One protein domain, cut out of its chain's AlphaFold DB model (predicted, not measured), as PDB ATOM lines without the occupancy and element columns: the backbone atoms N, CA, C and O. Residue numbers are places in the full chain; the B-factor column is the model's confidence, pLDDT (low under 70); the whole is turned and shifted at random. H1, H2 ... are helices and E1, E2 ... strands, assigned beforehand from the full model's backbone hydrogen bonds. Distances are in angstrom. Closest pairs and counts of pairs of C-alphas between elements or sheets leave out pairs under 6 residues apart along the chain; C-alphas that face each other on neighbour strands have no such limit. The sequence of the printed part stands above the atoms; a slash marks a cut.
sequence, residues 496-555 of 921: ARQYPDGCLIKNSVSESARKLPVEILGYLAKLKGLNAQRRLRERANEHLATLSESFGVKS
ATOM      1  N   ALA A 496      13.748 146.660   9.868       64.12
ATOM      2  CA  ALA A 496      12.532 147.446   9.776       64.12
ATOM      3  C   ALA A 496      12.145 147.684   8.318       64.12
ATOM      4  O   ALA A 496      12.992 147.742   7.427       64.12
ATOM      5  N   ARG A 497      10.841 147.791   8.064       67.31
ATOM      6  CA  ARG A 497      10.324 148.230   6.771       67.31
ATOM      7  C   ARG A 497       9.952 149.693   6.876       67.31
ATOM      8  O   ARG A 497       9.103 150.054   7.688       67.31
ATOM      9  N   GLN A 498      10.566 150.509   6.031       68.69
ATOM     10  CA  GLN A 498      10.137 151.883   5.853       68.69
ATOM     11  C   GLN A 498       8.859 151.888   5.011       68.69
ATOM     12  O   GLN A 498       8.858 151.457   3.859       68.69
ATOM     13  N   TYR A 499       7.771 152.355   5.607       71.38
ATOM     14  CA  TYR A 499       6.542 152.712   4.915       71.38
ATOM     15  C   TYR A 499       6.459 154.243   4.797       71.38
ATOM     16  O   TYR A 499       7.184 154.961   5.498       71.38
ATOM     17  N   PRO A 500       5.594 154.776   3.919       59.62
ATOM     18  CA  PRO A 500       5.427 156.223   3.764       59.62
ATOM     19  C   PRO A 500       5.035 156.961   5.056       59.62
ATOM     20  O   PRO A 500       5.305 158.149   5.190       59.62
ATOM     21  N   ASP A 501       4.401 156.269   6.001       66.88
ATOM     22  CA  ASP A 501       3.918 156.780   7.286       66.88
ATOM     23  C   ASP A 501       4.851 156.477   8.471       66.88
ATOM     24  O   ASP A 501       4.597 156.933   9.586       66.88
ATOM     25  N   GLY A 502       5.951 155.755   8.248       61.72
ATOM     26  CA  GLY A 502       6.942 155.500   9.286       61.72
ATOM     27  C   GLY A 502       7.746 154.222   9.092       61.72
ATOM     28  O   GLY A 502       7.497 153.404   8.209       61.72
ATOM     29  N   CYS A 503       8.741 154.052   9.955       58.94
ATOM     30  CA  CYS A 503       9.548 152.845  10.006       58.94
ATOM     31  C   CYS A 503       8.866 151.830  10.928       58.94
ATOM     32  O   CYS A 503       8.785 152.036  12.139       58.94
ATOM     33  N   LEU A 504       8.348 150.743  10.359       64.50
ATOM     34  CA  LEU A 504       7.760 149.653  11.128       64.50
ATOM     35  C   LEU A 504       8.800 148.553  11.301       64.50
ATOM     36  O   LEU A 504       9.107 147.797  10.372       64.50
ATOM     37  N   ILE A 505       9.324 148.445  12.518       59.50
ATOM     38  CA  ILE A 505      10.057 147.257  12.940       59.50
ATOM     39  C   ILE A 505       9.048 146.097  12.937       59.50
ATOM     40  O   ILE A 505       7.917 146.222  13.425       59.50
ATOM     41  N   LYS A 506       9.405 144.977  12.302       59.16
ATOM     42  CA  LYS A 506       8.533 143.797  12.269       59.16
ATOM     43  C   LYS A 506       8.561 143.106  13.632       59.16
ATOM     44  O   LYS A 506       9.346 142.191  13.849       59.16
ATOM     45  N   ASN A 507       7.681 143.535  14.529       53.16
ATOM     46  CA  ASN A 507       7.736 143.161  15.948       53.16
ATOM     47  C   ASN A 507       6.895 141.935  16.311       53.16
ATOM     48  O   ASN A 507       6.909 141.503  17.459       53.16
ATOM     49  N   SER A 508       6.124 141.376  15.376       55.06
ATOM     50  CA  SER A 508       5.227 140.273  15.705       55.06
ATOM     51  C   SER A 508       5.957 138.926  15.579       55.06
ATOM     52  O   SER A 508       6.428 138.537  14.505       55.06
ATOM     53  N   VAL A 509       6.016 138.171  16.683       51.88
ATOM     54  CA  VAL A 509       6.495 136.769  16.722       51.88
ATOM     55  C   VAL A 509       5.723 135.896  15.714       51.88
ATOM     56  O   VAL A 509       6.250 134.921  15.183       51.88
ATOM     57  N   SER A 510       4.480 136.280  15.394       49.69
ATOM     58  CA  SER A 510       3.618 135.582  14.436       49.69
ATOM     59  C   SER A 510       3.985 135.805  12.960       49.69
ATOM     60  O   SER A 510       3.581 134.984  12.136       49.69
ATOM     61  N   GLU A 511       4.706 136.873  12.599       48.09
ATOM     62  CA  GLU A 511       5.034 137.188  11.192       48.09
ATOM     63  C   GLU A 511       6.534 137.111  10.871       48.09
ATOM     64  O   GLU A 511       6.904 137.144   9.696       48.09
ATOM     65  N   SER A 512       7.406 137.008  11.880       48.84
ATOM     66  CA  SER A 512       8.865 137.120  11.712       48.84
ATOM     67  C   SER A 512       9.654 135.807  11.827       48.84
ATOM     68  O   SER A 512      10.833 135.792  11.477       48.84
ATOM     69  N   ALA A 513       9.036 134.678  12.183       49.81
ATOM     70  CA  ALA A 513       9.737 133.399  12.286       49.81
ATOM     71  C   ALA A 513       8.983 132.263  11.585       49.81
ATOM     72  O   ALA A 513       7.761 132.139  11.683       49.81
ATOM     73  N   ARG A 514       9.722 131.367  10.914       54.03
ATOM     74  CA  ARG A 514       9.213 130.015  10.640       54.03
ATOM     75  C   ARG A 514       8.686 129.460  11.964       54.03
ATOM     76  O   ARG A 514       9.417 129.475  12.951       54.03
ATOM     77  N   LYS A 515       7.437 128.987  11.989       63.00
ATOM     78  CA  LYS A 515       6.877 128.336  13.181       63.00
ATOM     79  C   LYS A 515       7.831 127.226  13.633       63.00
ATOM     80  O   LYS A 515       8.247 126.415  12.804       63.00
ATOM     81  N   LEU A 516       8.173 127.217  14.924       71.44
ATOM     82  CA  LEU A 516       8.958 126.138  15.523       71.44
ATOM     83  C   LEU A 516       8.271 124.788  15.236       71.44
ATOM     84  O   LEU A 516       7.036 124.724  15.279       71.44
ATOM     85  N   PRO A 517       9.035 123.719  14.946       81.12
ATOM     86  CA  PRO A 517       8.487 122.378  14.785       81.12
ATOM     87  C   PRO A 517       7.620 121.962  15.978       81.12
ATOM     88  O   PRO A 517       7.888 122.343  17.124       81.12
ATOM     89  N   VAL A 518       6.587 121.159  15.713       83.75
ATOM     90  CA  VAL A 518       5.623 120.711  16.734       83.75
ATOM     91  C   VAL A 518       6.325 119.961  17.866       83.75
ATOM     92  O   VAL A 518       5.930 120.117  19.023       83.75
ATOM     93  N   GLU A 519       7.393 119.211  17.572       82.56
ATOM     94  CA  GLU A 519       8.178 118.532  18.603       82.56
ATOM     95  C   GLU A 519       8.784 119.534  19.597       82.56
ATOM     96  O   GLU A 519       8.622 119.371  20.808       82.56
ATOM     97  N   ILE A 520       9.410 120.610  19.105       85.62
ATOM     98  CA  ILE A 520      10.037 121.645  19.946       85.62
ATOM     99  C   ILE A 520       8.981 122.400  20.758       85.62
ATOM    100  O   ILE A 520       9.169 122.624  21.953       85.62
ATOM    101  N   LEU A 521       7.835 122.728  20.154       85.88
ATOM    102  CA  LEU A 521       6.719 123.353  20.871       85.88
ATOM    103  C   LEU A 521       6.214 122.472  22.025       85.88
ATOM    104  O   LEU A 521       5.939 122.977  23.115       85.88
ATOM    105  N   GLY A 522       6.142 121.153  21.819       88.81
ATOM    106  CA  GLY A 522       5.816 120.189  22.871       88.81
ATOM    107  C   GLY A 522       6.846 120.174  24.007       88.81
ATOM    108  O   GLY A 522       6.469 120.165  25.183       88.81
ATOM    109  N   TYR A 523       8.143 120.231  23.680       86.44
ATOM    110  CA  TYR A 523       9.213 120.345  24.678       86.44
ATOM    111  C   TYR A 523       9.125 121.647  25.478       86.44
ATOM    112  O   TYR A 523       9.183 121.600  26.708       86.44
ATOM    113  N   LEU A 524       8.910 122.790  24.823       89.38
ATOM    114  CA  LEU A 524       8.733 124.081  25.492       89.38
ATOM    115  C   LEU A 524       7.512 124.074  26.420       89.38
ATOM    116  O   LEU A 524       7.608 124.502  27.570       89.38
ATOM    117  N   ALA A 525       6.380 123.519  25.977       89.75
ATOM    118  CA  ALA A 525       5.192 123.374  26.818       89.75
ATOM    119  C   ALA A 525       5.468 122.510  28.063       89.75
ATOM    120  O   ALA A 525       5.033 122.851  29.165       89.75
ATOM    121  N   LYS A 526       6.243 121.426  27.920       87.94
ATOM    122  CA  LYS A 526       6.694 120.601  29.051       87.94
ATOM    123  C   LYS A 526       7.610 121.383  29.994       87.94
ATOM    124  O   LYS A 526       7.444 121.265  31.208       87.94
ATOM    125  N   LEU A 527       8.554 122.166  29.464       88.50
ATOM    126  CA  LEU A 527       9.483 122.993  30.246       88.50
ATOM    127  C   LEU A 527       8.769 124.108  31.020       88.50
ATOM    128  O   LEU A 527       9.204 124.440  32.118       88.50
ATOM    129  N   LYS A 528       7.637 124.621  30.519       87.75
ATOM    130  CA  LYS A 528       6.765 125.562  31.250       87.75
ATOM    131  C   LYS A 528       6.067 124.917  32.465       87.75
ATOM    132  O   LYS A 528       5.536 125.621  33.318       87.75
ATOM    133  N   GLY A 529       6.068 123.585  32.585       91.88
ATOM    134  CA  GLY A 529       5.479 122.871  33.718       91.88
ATOM    135  C   GLY A 529       6.328 122.941  34.996       91.88
ATOM    136  O   GLY A 529       7.533 122.700  34.969       91.88
ATOM    137  N   LEU A 530       5.680 123.151  36.148       92.19
ATOM    138  CA  LEU A 530       6.335 123.333  37.459       92.19
ATOM    139  C   LEU A 530       7.367 122.245  37.810       92.19
ATOM    140  O   LEU A 530       8.472 122.546  38.255       92.19
ATOM    141  N   ASN A 531       7.031 120.970  37.595       88.94
ATOM    142  CA  ASN A 531       7.941 119.860  37.903       88.94
ATOM    143  C   ASN A 531       9.157 119.820  36.966       88.94
ATOM    144  O   ASN A 531      10.223 119.362  37.372       88.94
ATOM    145  N   ALA A 532       9.007 120.254  35.712       86.06
ATOM    146  CA  ALA A 532      10.124 120.331  34.778       86.06
ATOM    147  C   ALA A 532      11.065 121.477  35.155       86.06
ATOM    148  O   ALA A 532      12.266 121.246  35.233       86.06
ATOM    149  N   GLN A 533      10.523 122.654  35.485       88.00
ATOM    150  CA  GLN A 533      11.309 123.794  35.970       88.00
ATOM    151  C   GLN A 533      12.069 123.471  37.256       88.00
ATOM    152  O   GLN A 533      13.230 123.843  37.387       88.00
ATOM    153  N   ARG A 534      11.436 122.756  38.197       90.38
ATOM    154  CA  ARG A 534      12.099 122.326  39.434       90.38
ATOM    155  C   ARG A 534      13.325 121.463  39.135       90.38
ATOM    156  O   ARG A 534      14.416 121.822  39.553       90.38
ATOM    157  N   ARG A 535      13.150 120.394  38.350       88.50
ATOM    158  CA  ARG A 535      14.258 119.501  37.967       88.50
ATOM    159  C   ARG A 535      15.343 120.226  37.180       88.50
ATOM    160  O   ARG A 535      16.516 119.952  37.379       88.50
ATOM    161  N   LEU A 536      14.953 121.134  36.283       88.69
ATOM    162  CA  LEU A 536      15.900 121.936  35.516       88.69
ATOM    163  C   LEU A 536      16.759 122.794  36.447       88.69
ATOM    164  O   LEU A 536      17.971 122.813  36.293       88.69
ATOM    165  N   ARG A 537      16.147 123.453  37.438       89.25
ATOM    166  CA  ARG A 537      16.861 124.270  38.425       89.25
ATOM    167  C   ARG A 537      17.783 123.437  39.315       89.25
ATOM    168  O   ARG A 537      18.912 123.841  39.546       89.25
ATOM    169  N   GLU A 538      17.315 122.285  39.791       91.38
ATOM    170  CA  GLU A 538      18.124 121.356  40.595       91.38
ATOM    171  C   GLU A 538      19.371 120.902  39.821       91.38
ATOM    172  O   GLU A 538      20.486 121.088  40.297       91.38
ATOM    173  N   ARG A 539      19.193 120.422  38.583       89.81
ATOM    174  CA  ARG A 539      20.299 120.002  37.709       89.81
ATOM    175  C   ARG A 539      21.222 121.154  37.322       89.81
ATOM    176  O   ARG A 539      22.431 120.977  37.305       89.81
ATOM    177  N   ALA A 540      20.672 122.330  37.027       90.06
ATOM    178  CA  ALA A 540      21.475 123.509  36.722       90.06
ATOM    179  C   ALA A 540      22.374 123.888  37.906       90.06
ATOM    180  O   ALA A 540      23.546 124.169  37.701       90.06
ATOM    181  N   ASN A 541      21.861 123.829  39.138       90.25
ATOM    182  CA  ASN A 541      22.659 124.095  40.333       90.25
ATOM    183  C   ASN A 541      23.782 123.065  40.530       90.25
ATOM    184  O   ASN A 541      24.884 123.451  40.907       90.25
ATOM    185  N   GLU A 542      23.521 121.780  40.265       90.88
ATOM    186  CA  GLU A 542      24.554 120.730  40.294       90.88
ATOM    187  C   GLU A 542      25.676 121.035  39.291       90.88
ATOM    188  O   GLU A 542      26.842 121.088  39.669       90.88
ATOM    189  N   HIS A 543      25.321 121.308  38.034       90.88
ATOM    190  CA  HIS A 543      26.295 121.604  36.981       90.88
ATOM    191  C   HIS A 543      27.048 122.918  37.223       90.88
ATOM    192  O   HIS A 543      28.247 122.989  36.978       90.88
ATOM    193  N   LEU A 544      26.380 123.944  37.757       89.75
ATOM    194  CA  LEU A 544      27.031 125.195  38.147       89.75
ATOM    195  C   LEU A 544      28.053 124.981  39.266       89.75
ATOM    196  O   LEU A 544      29.112 125.597  39.226       89.75
ATOM    197  N   ALA A 545      27.769 124.108  40.238       89.62
ATOM    198  CA  ALA A 545      28.736 123.774  41.281       89.62
ATOM    199  C   ALA A 545      29.988 123.110  40.686       89.62
ATOM    200  O   ALA A 545      31.097 123.535  41.000       89.62
ATOM    201  N   THR A 546      29.810 122.152  39.770       88.75
ATOM    202  CA  THR A 546      30.921 121.521  39.036       88.75
ATOM    203  C   THR A 546      31.740 122.549  38.257       88.75
ATOM    204  O   THR A 546      32.951 122.618  38.423       88.75
ATOM    205  N   LEU A 547      31.089 123.414  37.474       90.12
ATOM    206  CA  LEU A 547      31.773 124.453  36.699       90.12
ATOM    207  C   LEU A 547      32.532 125.443  37.592       90.12
ATOM    208  O   LEU A 547      33.655 125.835  37.276       90.12
ATOM    209  N   SER A 548      31.946 125.843  38.720       89.44
ATOM    210  CA  SER A 548      32.618 126.718  39.682       89.44
ATOM    211  C   SER A 548      33.857 126.075  40.304       89.44
ATOM    212  O   SER A 548      34.820 126.787  40.588       89.44
ATOM    213  N   GLU A 549      33.851 124.759  40.517       89.31
ATOM    214  CA  GLU A 549      35.019 124.012  40.990       89.31
ATOM    215  C   GLU A 549      36.095 123.894  39.901       89.31
ATOM    216  O   GLU A 549      37.254 124.203  40.182       89.31
ATOM    217  N   SER A 550      35.724 123.531  38.668       88.75
ATOM    218  CA  SER A 550      36.667 123.344  37.554       88.75
ATOM    219  C   SER A 550      37.332 124.648  37.106       88.75
ATOM    220  O   SER A 550      38.551 124.702  36.943       88.75
ATOM    221  N   PHE A 551      36.559 125.725  36.943       88.00
ATOM    222  CA  PHE A 551      37.074 127.007  36.443       88.00
ATOM    223  C   PHE A 551      37.524 127.963  37.558       88.00
ATOM    224  O   PHE A 551      38.133 128.994  37.281       88.00
ATOM    225  N   GLY A 552      37.208 127.668  38.823       85.44
ATOM    226  CA  GLY A 552      37.506 128.555  39.953       85.44
ATOM    227  C   GLY A 552      36.740 129.885  39.922       85.44
ATOM    228  O   GLY A 552      37.079 130.813  40.659       85.44
ATOM    229  N   VAL A 553      35.707 129.997  39.081       78.88
ATOM    230  CA  VAL A 553      34.909 131.215  38.905       78.88
ATOM    231  C   VAL A 553      33.623 131.113  39.717       78.88
ATOM    232  O   VAL A 553      32.896 130.118  39.671       78.88
ATOM    233  N   LYS A 554      33.319 132.176  40.461       79.81
ATOM    234  CA  LYS A 554      32.071 132.317  41.215       79.81
ATOM    235  C   LYS A 554      31.194 133.379  40.578       79.81
ATOM    236  O   LYS A 554      31.697 134.339  39.999       79.81
ATOM    237  N   SER A 555      29.883 133.206  40.730       80.31
ATOM    238  CA  SER A 555      28.932 134.256  40.375       80.31
ATOM    239  C   SER A 555      29.274 135.546  41.139       80.31
ATOM    240  O   SER A 555      29.538 135.456  42.342       80.31
TER     241      SER A 555
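AT A GLANCE: This is residues 496 to 555 of the 921 residues of an uncharacterized protein of Gibberella moniliformis (UniProt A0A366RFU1). The printed part is a stretched-out, open chain in the shape of a wide V, with a small hairpin of two strands, E1 and E2, at one far end and the long helix H3 making the opposite arm. The shorter helix H2 lies at the bottom of the V and makes a corner with H3, while a thin stretch of chain with the single short helix H1 joins the hairpin to H2. The 60 printed residues hold, in order, E1, E2, H1, H2 and H3; the sheet E1 - E2 is antiparallel, and the class is mostly helix. The whole is extended, with a radius of gyration of the C-alphas of 19.9 A, and elongated, with spans of 57 by 30 by 17 A.

IN THESE COORDINATES: Strand E1, residues 496 to 499, begins at C-alpha 496 at (12.532, 147.446, 9.776) and is 9.3 A long from first to last C-alpha. Strand E2, residues 502 to 505, is 9.5 A long. Helix H1, residues 509 to 512, measures 5.6 A. Helix H2, residues 518 to 527, runs 14.2 A from C-alpha 518 at (5.623, 120.711, 16.734). Helix H3, residues 530 to 551, is the longest with 22 residues; it runs 31.0 A and ends at C-alpha 551 at (37.074, 127.007, 36.443).

HOW THE PARTS SIT: E1 and E2 form a hairpin, antiparallel with 154 degrees between their directions. C-alphas 496 and 505 face each other at 4.0 A. N 497 and O 504 are within hydrogen-bond range at 2.9 A, as are N 499 and O 502 at 2.8 A. E1 is apart from H1, H2 and H3, and E2 is apart from H2 and H3. H1 touches no helix and is apart from both H2 and H3. H2 and H3 are close but not clearly touching, with 2 pairs of C-alphas within 8 A. Their closest C-alphas, those of Leu 527 and Gln 533, are 6.1 A apart. Their lines are about perpendicular at 82 degrees. In H2 and H3 every O i to N i+4 pair is within hydrogen-bond range; H1 is too short for such a pair.

THE WHOLE: The two C-alphas farthest apart, those of Pro 500 and Glu 549, are 57.4 A apart, and the C-alphas of Ala 496 and Ser 555 are 37.1 A apart. Residues 508 to 526, of which 509 to 512 belong to H1 and 518 to 526 to H2, stand free. The links E1 to E2, E2 to H1, H1 to H2 and H2 to H3 are tight, and the printed part has no cut. The mean pLDDT of the printed part is 77.8, and 19 residues are under 70, namely residues 496 to 498 and 500 to 515.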